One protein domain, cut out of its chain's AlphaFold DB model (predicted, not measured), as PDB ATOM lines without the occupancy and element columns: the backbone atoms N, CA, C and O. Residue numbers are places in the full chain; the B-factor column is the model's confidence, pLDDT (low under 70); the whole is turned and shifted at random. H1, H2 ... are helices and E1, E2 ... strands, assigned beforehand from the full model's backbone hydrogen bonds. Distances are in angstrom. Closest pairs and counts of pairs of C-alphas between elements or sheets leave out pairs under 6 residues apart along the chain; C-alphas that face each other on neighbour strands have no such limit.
ATOM      1  N   TRP A 964     144.935 183.599 184.717       77.12
ATOM      2  CA  TRP A 964     145.481 183.674 186.075       77.12
ATOM      3  C   TRP A 964     146.086 185.056 186.388       77.12
ATOM      4  O   TRP A 964     146.407 185.845 185.495       77.12
ATOM      5  N   ASN A 965     146.265 185.380 187.672       66.06
ATOM      6  CA  ASN A 965     146.781 186.687 188.090       66.06
ATOM      7  C   ASN A 965     148.319 186.768 187.979       66.06
ATOM      8  O   ASN A 965     149.060 186.595 188.948       66.06
ATOM      9  N   LEU A 966     148.799 187.092 186.776       66.12
ATOM     10  CA  LEU A 966     150.216 187.364 186.506       66.12
ATOM     11  C   LEU A 966     150.745 188.653 187.162       66.12
ATOM     12  O   LEU A 966     151.962 188.815 187.248       66.12
ATOM     13  N   SER A 967     149.884 189.572 187.616       63.91
ATOM     14  CA  SER A 967     150.312 190.859 188.187       63.91
ATOM     15  C   SER A 967     150.995 190.666 189.541       63.91
ATOM     16  O   SER A 967     152.162 191.029 189.711       63.91
ATOM     17  N   ASP A 968     150.320 189.992 190.475       64.94
ATOM     18  CA  ASP A 968     150.871 189.733 191.809       64.94
ATOM     19  C   ASP A 968     152.060 188.767 191.758       64.94
ATOM     20  O   ASP A 968     152.998 188.878 192.549       64.94
ATOM     21  N   ALA A 969     152.074 187.861 190.779       68.06
ATOM     22  CA  ALA A 969     153.198 186.974 190.502       68.06
ATOM     23  C   ALA A 969     154.453 187.744 190.043       68.06
ATOM     24  O   ALA A 969     155.551 187.542 190.568       68.06
ATOM     25  N   ARG A 970     154.293 188.682 189.093       68.81
ATOM     26  CA  ARG A 970     155.365 189.587 188.635       68.81
ATOM     27  C   ARG A 970     155.844 190.511 189.757       68.81
ATOM     28  O   ARG A 970     157.043 190.770 189.839       68.81
ATOM     29  N   LYS A 971     154.940 190.966 190.634       71.12
ATOM     30  CA  LYS A 971     155.278 191.752 191.829       71.12
ATOM     31  C   LYS A 971     156.186 190.967 192.781       71.12
ATOM     32  O   LYS A 971     157.274 191.438 193.085       71.12
ATOM     33  N   GLN A 972     155.794 189.758 193.185       70.81
ATOM     34  CA  GLN A 972     156.601 188.901 194.069       70.81
ATOM     35  C   GLN A 972     157.989 188.611 193.483       70.81
ATOM     36  O   GLN A 972     158.995 188.734 194.177       70.81
ATOM     37  N   PHE A 973     158.052 188.290 192.185       73.12
ATOM     38  CA  PHE A 973     159.310 188.117 191.452       73.12
ATOM     39  C   PHE A 973     160.208 189.365 191.511       73.12
ATOM     40  O   PHE A 973     161.399 189.242 191.797       73.12
ATOM     41  N   ARG A 974     159.648 190.559 191.270       68.88
ATOM     42  CA  ARG A 974     160.363 191.841 191.374       68.88
ATOM     43  C   ARG A 974     160.885 192.047 192.795       68.88
ATOM     44  O   ARG A 974     162.075 192.285 192.980       68.88
ATOM     45  N   ASP A 975     160.005 191.937 193.781       68.81
ATOM     46  CA  ASP A 975     160.276 192.301 195.171       68.81
ATOM     47  C   ASP A 975     161.337 191.370 195.796       68.81
ATOM     48  O   ASP A 975     162.256 191.853 196.459       68.81
ATOM     49  N   LEU A 976     161.333 190.069 195.459       71.12
ATOM     50  CA  LEU A 976     162.380 189.108 195.853       71.12
ATOM     51  C   LEU A 976     163.797 189.501 195.370       71.12
ATOM     52  O   LEU A 976     164.798 189.085 195.954       71.12
ATOM     53  N   TYR A 977     163.900 190.321 194.319       68.12
ATOM     54  CA  TYR A 977     165.158 190.825 193.755       68.12
ATOM     55  C   TYR A 977     165.417 192.323 194.005       68.12
ATOM     56  O   TYR A 977     166.421 192.862 193.520       68.12
ATOM     57  N   VAL A 978     164.525 192.991 194.745       64.31
ATOM     58  CA  VAL A 978     164.526 194.447 194.992       64.31
ATOM     59  C   VAL A 978     164.528 194.802 196.491       64.31
ATOM     60  O   VAL A 978     164.789 195.950 196.843       64.31
ATOM     61  N   VAL A 979     164.328 193.824 197.375       71.19
ATOM     62  CA  VAL A 979     164.411 193.953 198.842       71.19
ATOM     63  C   VAL A 979     165.813 193.554 199.354       71.19
ATOM     64  O   VAL A 979     166.471 192.669 198.792       71.19
ATOM     65  N   LYS A 980     166.303 194.239 200.398       75.50
ATOM     66  CA  LYS A 980     167.691 194.166 200.903       75.50
ATOM     67  C   LYS A 980     167.974 192.858 201.636       75.50
ATOM     68  O   LYS A 980     169.017 192.234 201.459       75.50
ATOM     69  N   GLU A 981     167.013 192.415 202.430       75.00
ATOM     70  CA  GLU A 981     167.095 191.241 203.290       75.00
ATOM     71  C   GLU A 981     167.397 189.969 202.466       75.00
ATOM     72  O   GLU A 981     168.141 189.088 202.896       75.00
ATOM     73  N   PHE A 982     166.915 189.908 201.219       75.94
ATOM     74  CA  PHE A 982     167.096 188.772 200.310       75.94
ATOM     75  C   PHE A 982     168.488 188.657 199.661       75.94
ATOM     76  O   PHE A 982     168.754 187.666 198.973       75.94
ATOM     77  N   GLN A 983     169.409 189.604 199.892       73.94
ATOM     78  CA  GLN A 983     170.763 189.555 199.315       73.94
ATOM     79  C   GLN A 983     171.578 188.321 199.753       73.94
ATOM     80  O   GLN A 983     172.489 187.912 199.028       73.94
ATOM     81  N   GLY A 984     171.220 187.696 200.883       70.38
ATOM     82  CA  GLY A 984     171.852 186.482 201.413       70.38
ATOM     83  C   GLY A 984     171.195 185.139 201.041       70.38
ATOM     84  O   GLY A 984     171.712 184.099 201.446       70.38
ATOM     85  N   ILE A 985     170.070 185.092 200.309       74.25
ATOM     86  CA  ILE A 985     169.397 183.804 200.021       74.25
ATOM     87  C   ILE A 985     170.173 182.998 198.969       74.25
ATOM     88  O   ILE A 985     170.447 183.487 197.877       74.25
ATOM     89  N   SER A 986     170.439 181.713 199.224       75.00
ATOM     90  CA  SER A 986     171.060 180.820 198.234       75.00
ATOM     91  C   SER A 986     170.208 180.635 196.961       75.00
ATOM     92  O   SER A 986     168.978 180.562 197.004       75.00
ATOM     93  N   ARG A 987     170.862 180.476 195.798       73.31
ATOM     94  CA  ARG A 987     170.173 180.278 194.502       73.31
ATOM     95  C   ARG A 987     169.170 179.112 194.521       73.31
ATOM     96  O   ARG A 987     168.127 179.216 193.887       73.31
ATOM     97  N   ALA A 988     169.471 178.035 195.249       75.88
ATOM     98  CA  ALA A 988     168.598 176.865 195.350       75.88
ATOM     99  C   ALA A 988     167.274 177.169 196.079       75.88
ATOM    100  O   ALA A 988     166.227 176.684 195.661       75.88
ATOM    101  N   ARG A 989     167.298 178.011 197.122       77.94
ATOM    102  CA  ARG A 989     166.093 178.410 197.871       77.94
ATOM    103  C   ARG A 989     165.224 179.386 197.068       77.94
ATOM    104  O   ARG A 989     164.013 179.212 197.036       77.94
ATOM    105  N   ILE A 990     165.834 180.303 196.307       77.25
ATOM    106  CA  ILE A 990     165.118 181.142 195.319       77.25
ATOM    107  C   ILE A 990     164.443 180.277 194.235       77.25
ATOM    108  O   ILE A 990     163.291 180.508 193.882       77.25
ATOM    109  N   GLN A 991     165.137 179.252 193.727       78.56
ATOM    110  CA  GLN A 991     164.578 178.312 192.748       78.56
ATOM    111  C   GLN A 991     163.395 177.507 193.315       78.56
ATOM    112  O   GLN A 991     162.373 177.387 192.643       78.56
ATOM    113  N   GLY A 992     163.502 176.996 194.547       79.56
ATOM    114  CA  GLY A 992     162.397 176.306 195.225       79.56
ATOM    115  C   GLY A 992     161.165 177.199 195.409       79.56
ATOM    116  O   GLY A 992     160.053 176.777 195.092       79.56
ATOM    117  N   TYR A 993     161.375 178.451 195.827       82.44
ATOM    118  CA  TYR A 993     160.315 179.451 195.964       82.44
ATOM    119  C   TYR A 993     159.573 179.695 194.644       82.44
ATOM    120  O   TYR A 993     158.347 179.609 194.610       82.44
ATOM    121  N   PHE A 994     160.287 179.921 193.535       82.38
ATOM    122  CA  PHE A 994     159.650 180.163 192.235       82.38
ATOM    123  C   PHE A 994     158.878 178.962 191.681       82.38
ATOM    124  O   PHE A 994     157.807 179.157 191.107       82.38
ATOM    125  N   LEU A 995     159.378 177.738 191.870       81.75
ATOM    126  CA  LEU A 995     158.677 176.526 191.432       81.75
ATOM    127  C   LEU A 995     157.360 176.329 192.205       81.75
ATOM    128  O   LEU A 995     156.323 176.083 191.589       81.75
ATOM    129  N   ARG A 996     157.370 176.528 193.532       80.00
ATOM    130  CA  ARG A 996     156.148 176.540 194.357       80.00
ATOM    131  C   ARG A 996     155.198 177.672 193.972       80.00
ATOM    132  O   ARG A 996     154.010 177.433 193.781       80.00
ATOM    133  N   MET A 997     155.713 178.890 193.791       80.88
ATOM    134  CA  MET A 997     154.917 180.063 193.419       80.88
ATOM    135  C   MET A 997     154.168 179.842 192.097       80.88
ATOM    136  O   MET A 997     152.959 180.057 192.039       80.88
ATOM    137  N   ALA A 998     154.846 179.335 191.062       81.12
ATOM    138  CA  ALA A 998     154.225 179.044 189.769       81.12
ATOM    139  C   ALA A 998     153.148 177.941 189.857       81.12
ATOM    140  O   ALA A 998     152.085 178.059 189.241       81.12
ATOM    141  N   ARG A 999     153.365 176.905 190.678       80.25
ATOM    142  CA  ARG A 999     152.357 175.865 190.948       80.25
ATOM    143  C   ARG A 999     151.163 176.381 191.755       80.25
ATOM    144  O   ARG A 999     150.033 176.030 191.445       80.25
ATOM    145  N   ARG A1000     151.353 177.281 192.724       78.75
ATOM    146  CA  ARG A1000     150.219 177.910 193.426       78.75
ATOM    147  C   ARG A1000     149.377 178.784 192.491       78.75
ATOM    148  O   ARG A1000     148.152 178.765 192.569       78.75
ATOM    149  N   ILE A1001     150.024 179.508 191.574       77.69
ATOM    150  CA  ILE A1001     149.345 180.305 190.538       77.69
ATOM    151  C   ILE A1001     148.599 179.399 189.545       77.69
ATOM    152  O   ILE A1001     147.498 179.749 189.126       77.69
ATOM    153  N   THR A1002     149.138 178.212 189.244       79.44
ATOM    154  CA  THR A1002     148.427 177.154 188.501       79.44
ATOM    155  C   THR A1002     147.138 176.753 189.198       79.44
ATOM    156  O   THR A1002     146.078 176.880 188.602       79.44
ATOM    157  N   LEU A1003     147.214 176.311 190.457       77.06
ATOM    158  CA  LEU A1003     146.061 175.778 191.188       77.06
ATOM    159  C   LEU A1003     144.938 176.821 191.319       77.06
ATOM    160  O   LEU A1003     143.775 176.506 191.074       77.06
ATOM    161  N   GLY A1004     145.283 178.085 191.592       77.06
ATOM    162  CA  GLY A1004     144.315 179.189 191.556       77.06
ATOM    163  C   GLY A1004     143.765 179.482 190.152       77.06
ATOM    164  O   GLY A1004     142.593 179.823 190.006       77.06
ATOM    165  N   GLY A1005     144.575 179.303 189.104       77.56
ATOM    166  CA  GLY A1005     144.144 179.384 187.708       77.56
ATOM    167  C   GLY A1005     143.157 178.276 187.326       77.56
ATOM    168  O   GLY A1005     142.139 178.563 186.701       77.56
ATOM    169  N   GLU A1006     143.397 177.031 187.743       79.19
ATOM    170  CA  GLU A1006     142.497 175.891 187.510       79.19
ATOM    171  C   GLU A1006     141.165 176.089 188.253       79.19
ATOM    172  O   GLU A1006     140.094 176.009 187.646       79.19
ATOM    173  N   VAL A1007     141.214 176.459 189.538       76.81
ATOM    174  CA  VAL A1007     140.014 176.709 190.356       76.81
ATOM    175  C   VAL A1007     139.214 177.925 189.875       76.81
ATOM    176  O   VAL A1007     137.981 177.879 189.890       76.81
ATOM    177  N   SER A1008     139.856 178.982 189.365       76.19
ATOM    178  CA  SER A1008     139.127 180.132 188.801       76.19
ATOM    179  C   SER A1008     138.319 179.782 187.540       76.19
ATOM    180  O   SER A1008     137.304 180.420 187.257       76.19
ATOM    181  N   GLN A1009     138.717 178.731 186.813       80.94
ATOM    182  CA  GLN A1009     138.111 178.325 185.545       80.94
ATOM    183  C   GLN A1009     136.997 177.272 185.671       80.94
ATOM    184  O   GLN A1009     136.332 176.990 184.675       80.94
ATOM    185  N   ARG A1010     136.717 176.722 186.866       79.38
ATOM    186  CA  ARG A1010     135.703 175.653 187.048       79.38
ATOM    187  C   ARG A1010     134.268 176.035 186.647       79.38
ATOM    188  O   ARG A1010     133.433 175.159 186.455       79.38
ATOM    189  N   TRP A1011     133.987 177.334 186.516       76.94
ATOM    190  CA  TRP A1011     132.699 177.888 186.073       76.94
ATOM    191  C   TRP A1011     132.632 178.177 184.562       76.94
ATOM    192  O   TRP A1011     131.646 178.746 184.091       76.94
ATOM    193  N   LEU A1012     133.686 177.845 183.811       80.12
ATOM    194  CA  LEU A1012     133.737 177.984 182.360       80.12
ATOM    195  C   LEU A1012     133.331 176.676 181.685       80.12
ATOM    196  O   LEU A1012     133.668 175.587 182.149       80.12
ATOM    197  N   ASP A1013     132.654 176.792 180.550       82.25
ATOM    198  CA  ASP A1013     132.331 175.668 179.680       82.25
ATOM    199  C   ASP A1013     133.629 175.015 179.176       82.25
ATOM    200  O   ASP A1013     134.589 175.716 178.861       82.25
ATOM    201  N   ILE A1014     133.669 173.680 179.085       85.00
ATOM    202  CA  ILE A1014     134.900 172.898 178.823       85.00
ATOM    203  C   ILE A1014     135.765 173.440 177.655       85.00
ATOM    204  O   ILE A1014     136.979 173.518 177.838       85.00
ATOM    205  N   PRO A1015     135.218 173.873 176.495       86.06
ATOM    206  CA  PRO A1015     136.030 174.419 175.397       86.06
ATOM    207  C   PRO A1015     136.768 175.734 175.720       86.06
ATOM    208  O   PRO A1015     137.708 176.110 175.024       86.06
ATOM    209  N   TRP A1016     136.346 176.449 176.764       87.06
ATOM    210  CA  TRP A1016     136.923 177.724 177.197       87.06
ATOM    211  C   TRP A1016     137.890 177.593 178.388       87.06
ATOM    212  O   TRP A1016     138.411 178.614 178.844       87.06
ATOM    213  N   GLN A1017     138.131 176.373 178.884       87.44
ATOM    214  CA  GLN A1017     139.107 176.081 179.939       87.44
ATOM    215  C   GLN A1017     140.523 175.931 179.353       87.44
ATOM    216  O   GLN A1017     140.716 175.307 178.310       87.44
ATOM    217  N   GLU A1018     141.518 176.496 180.032       86.50
ATOM    218  CA  GLU A1018     142.918 176.561 179.601       86.50
ATOM    219  C   GLU A1018     143.820 175.694 180.497       86.50
ATOM    220  O   GLU A1018     143.716 175.742 181.727       86.50
ATOM    221  N   VAL A1020     146.507 175.598 182.172       78.25
ATOM    222  CA  VAL A1020     147.432 176.537 182.836       78.25
ATOM    223  C   VAL A1020     148.652 175.874 183.494       78.25
ATOM    224  O   VAL A1020     149.717 176.490 183.556       78.25
ATOM    225  N   SER A1021     148.544 174.613 183.918       75.44
ATOM    226  CA  SER A1021     149.621 173.831 184.545       75.44
ATOM    227  C   SER A1021     150.885 173.729 183.686       75.44
ATOM    228  O   SER A1021     151.994 173.760 184.218       75.44
ATOM    229  N   GLU A1022     150.746 173.681 182.361       77.50
ATOM    230  CA  GLU A1022     151.878 173.544 181.431       77.50
ATOM    231  C   GLU A1022     152.640 174.858 181.217       77.50
ATOM    232  O   GLU A1022     153.819 174.857 180.863       77.50
ATOM    233  N   LEU A1023     151.998 176.003 181.464       82.94
ATOM    234  CA  LEU A1023     152.644 177.308 181.326       82.94
ATOM    235  C   LEU A1023     153.532 177.649 182.532       82.94
ATOM    236  O   LEU A1023     154.453 178.462 182.420       82.94
ATOM    237  N   ALA A1024     153.272 177.036 183.688       79.62
ATOM    238  CA  ALA A1024     153.852 177.425 184.970       79.62
ATOM    239  C   ALA A1024     155.359 177.162 185.064       79.62
ATOM    240  O   ALA A1024     156.098 177.997 185.592       79.62
ATOM    241  N   GLU A1025     155.839 176.053 184.496       78.62
ATOM    242  CA  GLU A1025     157.277 175.768 184.441       78.62
ATOM    243  C   GLU A1025     158.008 176.834 183.608       78.62
ATOM    244  O   GLU A1025     159.030 177.362 184.045       78.62
ATOM    245  N   SER A1026     157.418 177.275 182.489       82.62
ATOM    246  CA  SER A1026     157.955 178.365 181.661       82.62
ATOM    247  C   SER A1026     158.012 179.709 182.408       82.62
ATOM    248  O   SER A1026     158.986 180.459 182.268       82.62
ATOM    249  N   VAL A1027     157.012 180.006 183.251       81.88
ATOM    250  CA  VAL A1027     157.023 181.187 184.136       81.88
ATOM    251  C   VAL A1027     158.164 181.095 185.159       81.88
ATOM    252  O   VAL A1027     158.942 182.043 185.287       81.88
ATOM    253  N   ALA A1028     158.308 179.957 185.846       81.62
ATOM    254  CA  ALA A1028     159.369 179.748 186.832       81.62
ATOM    255  C   ALA A1028     160.773 179.802 186.202       81.62
ATOM    256  O   ALA A1028     161.686 180.398 186.778       81.62
ATOM    257  N   GLU A1029     160.949 179.249 184.998       81.50
ATOM    258  CA  GLU A1029     162.173 179.403 184.205       81.50
ATOM    259  C   GLU A1029     162.464 180.865 183.860       81.50
ATOM    260  O   GLU A1029     163.605 181.305 184.008       81.50
ATOM    261  N   GLY A1030     161.448 181.630 183.446       78.94
ATOM    262  CA  GLY A1030     161.572 183.068 183.203       78.94
ATOM    263  C   GLY A1030     162.072 183.816 184.436       78.94
ATOM    264  O   GLY A1030     163.050 184.560 184.364       78.94
ATOM    265  N   TRP A1031     161.489 183.550 185.606       80.38
ATOM    266  CA  TRP A1031     161.931 184.153 186.865       80.38
ATOM    267  C   TRP A1031     163.360 183.759 187.250       80.38
ATOM    268  O   TRP A1031     164.171 184.632 187.564       80.38
ATOM    269  N   MET A1032     163.724 182.479 187.127       77.88
ATOM    270  CA  MET A1032     165.114 182.022 187.286       77.88
ATOM    271  C   MET A1032     166.076 182.639 186.257       77.88
ATOM    272  O   MET A1032     167.287 182.707 186.499       77.88
ATOM    273  N   ALA A1033     165.556 183.099 185.118       74.56
ATOM    274  CA  ALA A1033     166.289 183.801 184.080       74.56
ATOM    275  C   ALA A1033     166.265 185.340 184.215       74.56
ATOM    276  O   ALA A1033     166.956 185.993 183.440       74.56
ATOM    277  N   LEU A1034     165.566 185.948 185.180       72.25
ATOM    278  CA  LEU A1034     165.316 187.406 185.188       72.25
ATOM    279  C   LEU A1034     164.656 187.904 183.880       72.25
ATOM    280  O   LEU A1034     164.912 189.010 183.415       72.25
ATOM    281  N   GLU A1035     163.832 187.066 183.256       73.81
ATOM    282  CA  GLU A1035     163.190 187.315 181.966       73.81
ATOM    283  C   GLU A1035     161.670 187.185 182.139       73.81
ATOM    284  O   GLU A1035     161.158 186.114 182.464       73.81
ATOM    285  N   GLN A1036     160.921 188.274 181.923       68.12
ATOM    286  CA  GLN A1036     159.462 188.175 181.856       68.12
ATOM    287  C   GLN A1036     159.083 187.376 180.603       68.12
ATOM    288  O   GLN A1036     159.370 187.808 179.487       68.12
ATOM    289  N   ARG A1037     158.432 186.220 180.773       72.56
ATOM    290  CA  ARG A1037     157.870 185.473 179.643       72.56
ATOM    291  C   ARG A1037     156.623 186.176 179.109       72.56
ATOM    292  O   ARG A1037     155.701 186.477 179.870       72.56
ATOM    293  N   GLY A1038     156.598 186.395 177.797       79.88
ATOM    294  CA  GLY A1038     155.374 186.618 177.034       79.88
ATOM    295  C   GLY A1038     154.903 185.293 176.438       79.88
ATOM    296  O   GLY A1038     155.713 184.563 175.860       79.88
ATOM    297  N   PHE A1039     153.616 184.985 176.586       88.69
ATOM    298  CA  PHE A1039     152.981 183.870 175.888       88.69
ATOM    299  C   PHE A1039     152.394 184.360 174.569       88.69
ATOM    300  O   PHE A1039     151.862 185.468 174.490       88.69
ATOM    301  N   VAL A1040     152.496 183.538 173.531       91.12
ATOM    302  CA  VAL A1040     152.063 183.858 172.169       91.12
ATOM    303  C   VAL A1040     151.227 182.701 171.629       91.12
ATOM    304  O   VAL A1040     151.571 181.536 171.815       91.12
ATOM    305  N   ARG A1041     150.125 183.018 170.954       92.94
ATOM    306  CA  ARG A1041     149.325 182.094 170.145       92.94
ATOM    307  C   ARG A1041     149.489 182.492 168.678       92.94
ATOM    308  O   ARG A1041     149.591 183.678 168.375       92.94
ATOM    309  N   LYS A1042     149.454 181.523 167.767       94.00
ATOM    310  CA  LYS A1042     149.195 181.793 166.346       94.00
ATOM    311  C   LYS A1042     147.711 181.616 166.066       94.00
ATOM    312  O   LYS A1042     147.119 180.599 166.431       94.00
ATOM    313  N   LEU A1043     147.083 182.628 165.482       94.44
ATOM    314  CA  LEU A1043     145.635 182.632 165.290       94.44
ATOM    315  C   LEU A1043     145.197 181.519 164.331       94.44
ATOM    316  O   LEU A1043     145.789 181.320 163.272       94.44
ATOM    317  N   GLY A1044     144.163 180.773 164.718       91.06
ATOM    318  CA  GLY A1044     143.709 179.596 163.978       91.06
ATOM    319  C   GLY A1044     144.614 178.359 164.086       91.06
ATOM    320  O   GLY A1044     144.340 177.363 163.418       91.06
ATOM    321  N   GLU A1045     145.655 178.392 164.924       93.31
ATOM    322  CA  GLU A1045     146.370 177.202 165.401       93.31
ATOM    323  C   GLU A1045     145.923 176.854 166.844       93.31
ATOM    324  O   GLU A1045     145.492 177.742 167.600       93.31
ATOM    325  N   PRO A1046     146.008 175.573 167.257       92.62
ATOM    326  CA  PRO A1046     145.739 175.148 168.633       92.62
ATOM    327  C   PRO A1046     146.941 175.320 169.584       92.62
ATOM    328  O   PRO A1046     146.781 175.161 170.794       92.62
ATOM    329  N   GLY A1047     148.129 175.652 169.070       93.31
ATOM    330  CA  GLY A1047     149.370 175.715 169.850       93.31
ATOM    331  C   GLY A1047     149.557 176.993 170.675       93.31
ATOM    332  O   GLY A1047     149.073 178.072 170.316       93.31
ATOM    333  N   VAL A1048     150.323 176.874 171.763       93.81
ATOM    334  CA  VAL A1048     150.796 177.997 172.587       93.81
ATOM    335  C   VAL A1048     152.325 177.996 172.697       93.81
ATOM    336  O   VAL A1048     152.972 176.954 172.838       93.81
ATOM    337  N   TYR A1049     152.900 179.194 172.626       92.31
ATOM    338  CA  TYR A1049     154.329 179.455 172.499       92.31
ATOM    339  C   TYR A1049     154.820 180.401 173.606       92.31
ATOM    340  O   TYR A1049     154.067 181.242 174.098       92.31
ATOM    341  N   VAL A1050     156.105 180.322 173.958       89.06
ATOM    342  CA  VAL A1050     156.816 181.336 174.755       89.06
ATOM    343  C   VAL A1050     157.760 182.139 173.863       89.06
ATOM    344  O   VAL A1050     158.522 181.566 173.080       89.06
ATOM    345  N   GLN A1051     157.740 183.468 174.000       83.50
ATOM    346  CA  GLN A1051     158.702 184.346 173.335       83.50
ATOM    347  C   GLN A1051     160.026 184.401 174.122       83.50
ATOM    348  O   GLN A1051     160.048 184.613 175.339       83.50
ATOM    349  N   GLN A1052     161.142 184.214 173.418       76.44
ATOM    350  CA  GLN A1052     162.502 184.390 173.928       76.44
ATOM    351  C   GLN A1052     162.977 185.841 173.754       76.44
ATOM    352  O   GLN A1052     162.441 186.608 172.956       76.44
ATOM    353  N   TYR A1053     164.035 186.218 174.479       67.88
ATOM    354  CA  TYR A1053     164.548 187.596 174.532       67.88
ATOM    355  C   TYR A1053     165.051 188.167 173.182       67.88
ATOM    356  O   TYR A1053     165.204 189.379 173.037       67.88
ATOM    357  N   ASP A1054     165.324 187.325 172.182       66.81
ATOM    358  CA  ASP A1054     165.708 187.735 170.820       66.81
ATOM    359  C   ASP A1054     164.522 187.840 169.836       66.81
ATOM    360  O   ASP A1054     164.704 188.274 168.692       66.81
ATOM    361  N   GLY A1055     163.316 187.491 170.293       70.06
ATOM    362  CA  GLY A1055     162.079 187.454 169.517       70.06
ATOM    363  C   GLY A1055     161.693 186.066 168.992       70.06
ATOM    364  O   GLY A1055     160.636 185.953 168.379       70.06
ATOM    365  N   ALA A1056     162.496 185.017 169.209       78.62
ATOM    366  CA  ALA A1056     162.157 183.663 168.762       78.62
ATOM    367  C   ALA A1056     161.011 183.043 169.585       78.62
ATOM    368  O   ALA A1056     160.970 183.186 170.807       78.62
ATOM    369  N   LEU A1057     160.111 182.301 168.931       86.56
ATOM    370  CA  LEU A1057     159.075 181.509 169.600       86.56
ATOM    371  C   LEU A1057     159.542 180.072 169.844       86.56
ATOM    372  O   LEU A1057     160.088 179.426 168.951       86.56
ATOM    373  N   HIS A1058     159.273 179.557 171.043       88.88
ATOM    374  CA  HIS A1058     159.393 178.139 171.379       88.88
ATOM    375  C   HIS A1058     158.011 177.585 171.721       88.88
ATOM    376  O   HIS A1058     157.277 178.205 172.487       88.88
ATOM    377  N   GLU A1059     157.650 176.437 171.154       91.81
ATOM    378  CA  GLU A1059     156.386 175.760 171.460       91.81
ATOM    379  C   GLU A1059     156.410 175.211 172.888       91.81
ATOM    380  O   GLU A1059     157.417 174.643 173.313       91.81
ATOM    381  N   ILE A1060     155.313 175.401 173.623       90.62
ATOM    382  CA  ILE A1060     155.111 174.809 174.952       90.62
ATOM    383  C   ILE A1060     154.228 173.571 174.806       90.62
ATOM    384  O   ILE A1060     154.586 172.492 175.270       90.62
ATOM    385  N   ARG A1061     153.087 173.727 174.123       89.88
ATOM    386  CA  ARG A1061     152.113 172.659 173.880       89.88
ATOM    387  C   ARG A1061     151.361 172.918 172.573       89.88
ATOM    388  O   ARG A1061     150.933 174.044 172.321       89.88
ATOM    389  N   ALA A1062     151.207 171.885 171.746       91.00
ATOM    390  CA  ALA A1062     150.627 171.995 170.403       91.00
ATOM    391  C   ALA A1062     149.083 171.984 170.390       91.00
ATOM    392  O   ALA A1062     148.476 172.544 169.487       91.00
ATOM    393  N   ASP A1063     148.448 171.361 171.382       90.44
ATOM    394  CA  ASP A1063     147.000 171.125 171.488       90.44
ATOM    395  C   ASP A1063     146.351 171.897 172.660       90.44
ATOM    396  O   ASP A1063     145.469 171.389 173.344       90.44
ATOM    397  N   TYR A1064     146.813 173.126 172.924       90.62
ATOM    398  CA  TYR A1064     146.426 173.914 174.104       90.62
ATOM    399  C   TYR A1064     145.039 174.566 173.973       90.62
ATOM    400  O   TYR A1064     144.275 174.604 174.935       90.62
ATOM    401  N   PHE A1065     144.695 175.075 172.785       90.12
ATOM    402  CA  PHE A1065     143.409 175.721 172.519       90.12
ATOM    403  C   PHE A1065     142.461 174.779 171.770       90.12
ATOM    404  O   PHE A1065     142.686 174.465 170.602       90.12
TER     405      PHE A1065
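AT A GLANCE: This is residues 964 to 1018 and 1020 to 1065 of the 1127 residues of an uncharacterized protein of Endozoicomonas numazuensis (UniProt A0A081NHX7). H4 forms the middle, between the long helix H3 and a small, strongly twisted sheet; H1 runs loosely beside H3, and short H2 lies at the far end between them. The printed part has 101 residues with four named helices, then three named strands in antiparallel order E1 E2 E3, class mixed. It is only just compact, close to loose, with a radius of gyration of the C-alphas of 15.0 A, spanning 46 by 35 by 20 A.

IN THESE COORDINATES: Find C-alpha 966 at (150.216, 187.364, 186.506), where H1, residues 966 to 976, starts its 15.4 A. H2, 981 to 984, spans 7.0 A; H3, 987 to 1008, 31.6 A; H4, 1021 to 1032, 17.7 A. Then come E1, 1038 to 1042, 13.3 A; E2, 1048 to 1051, 10.2 A; and E3, 1057 to 1061, 12.0 A, ending at (152.113, 172.659, 173.880).

HOW THE PARTS SIT: H1, H3 and H4 make an up-and-down bundle, each running against the one before. Look at Ala 998 and Ala 1024, the closest C-alphas of H3 and H4, which touch at 5.1 A, at a shallow tilt of 31 degrees. H1 and H3 only just touch, with 3 pairs of C-alphas within 8 A, closest Ala 969 and Met 997, 7.7 A. H2 is close to H1 but not clearly touching, closest C-alphas Leu 976 and Phe 982, 6.5 A. H4 is on one face of the sheet, making two layers, a helix on one face of a sheet, at a height over the sheet of 8.0 A, and only just lies over none of the strands, with 2 of its 12 C-alphas falling on E2 and 2 on E3; its closest C-alpha pair with E3 is Leu 1023 and Ile 1060, 7.3 A. The strands form a meander, each the antiparallel neighbour of the one before, in hairpins: N 1040 and O 1049 of E1 and E2 are 2.8 A apart, N 1050 and O 1058 of E2 and E3 2.8 A, within hydrogen-bond range. Every O i to N i+4 pair is within range in H1 and H3, 6 of 8 in H4; H2 is too short for one.

THE WHOLE: The farthest C-alphas, Gly 984 and Gly 1044, are 47.3 A apart. Residue 1019 is not printed; C-alphas 1018 and 1020 are 5.6 A apart across this cut, in the link from H3 to H4. Of the links printed whole, none is long. Thirteen residues are under pLDDT 70, among them 965 to 970.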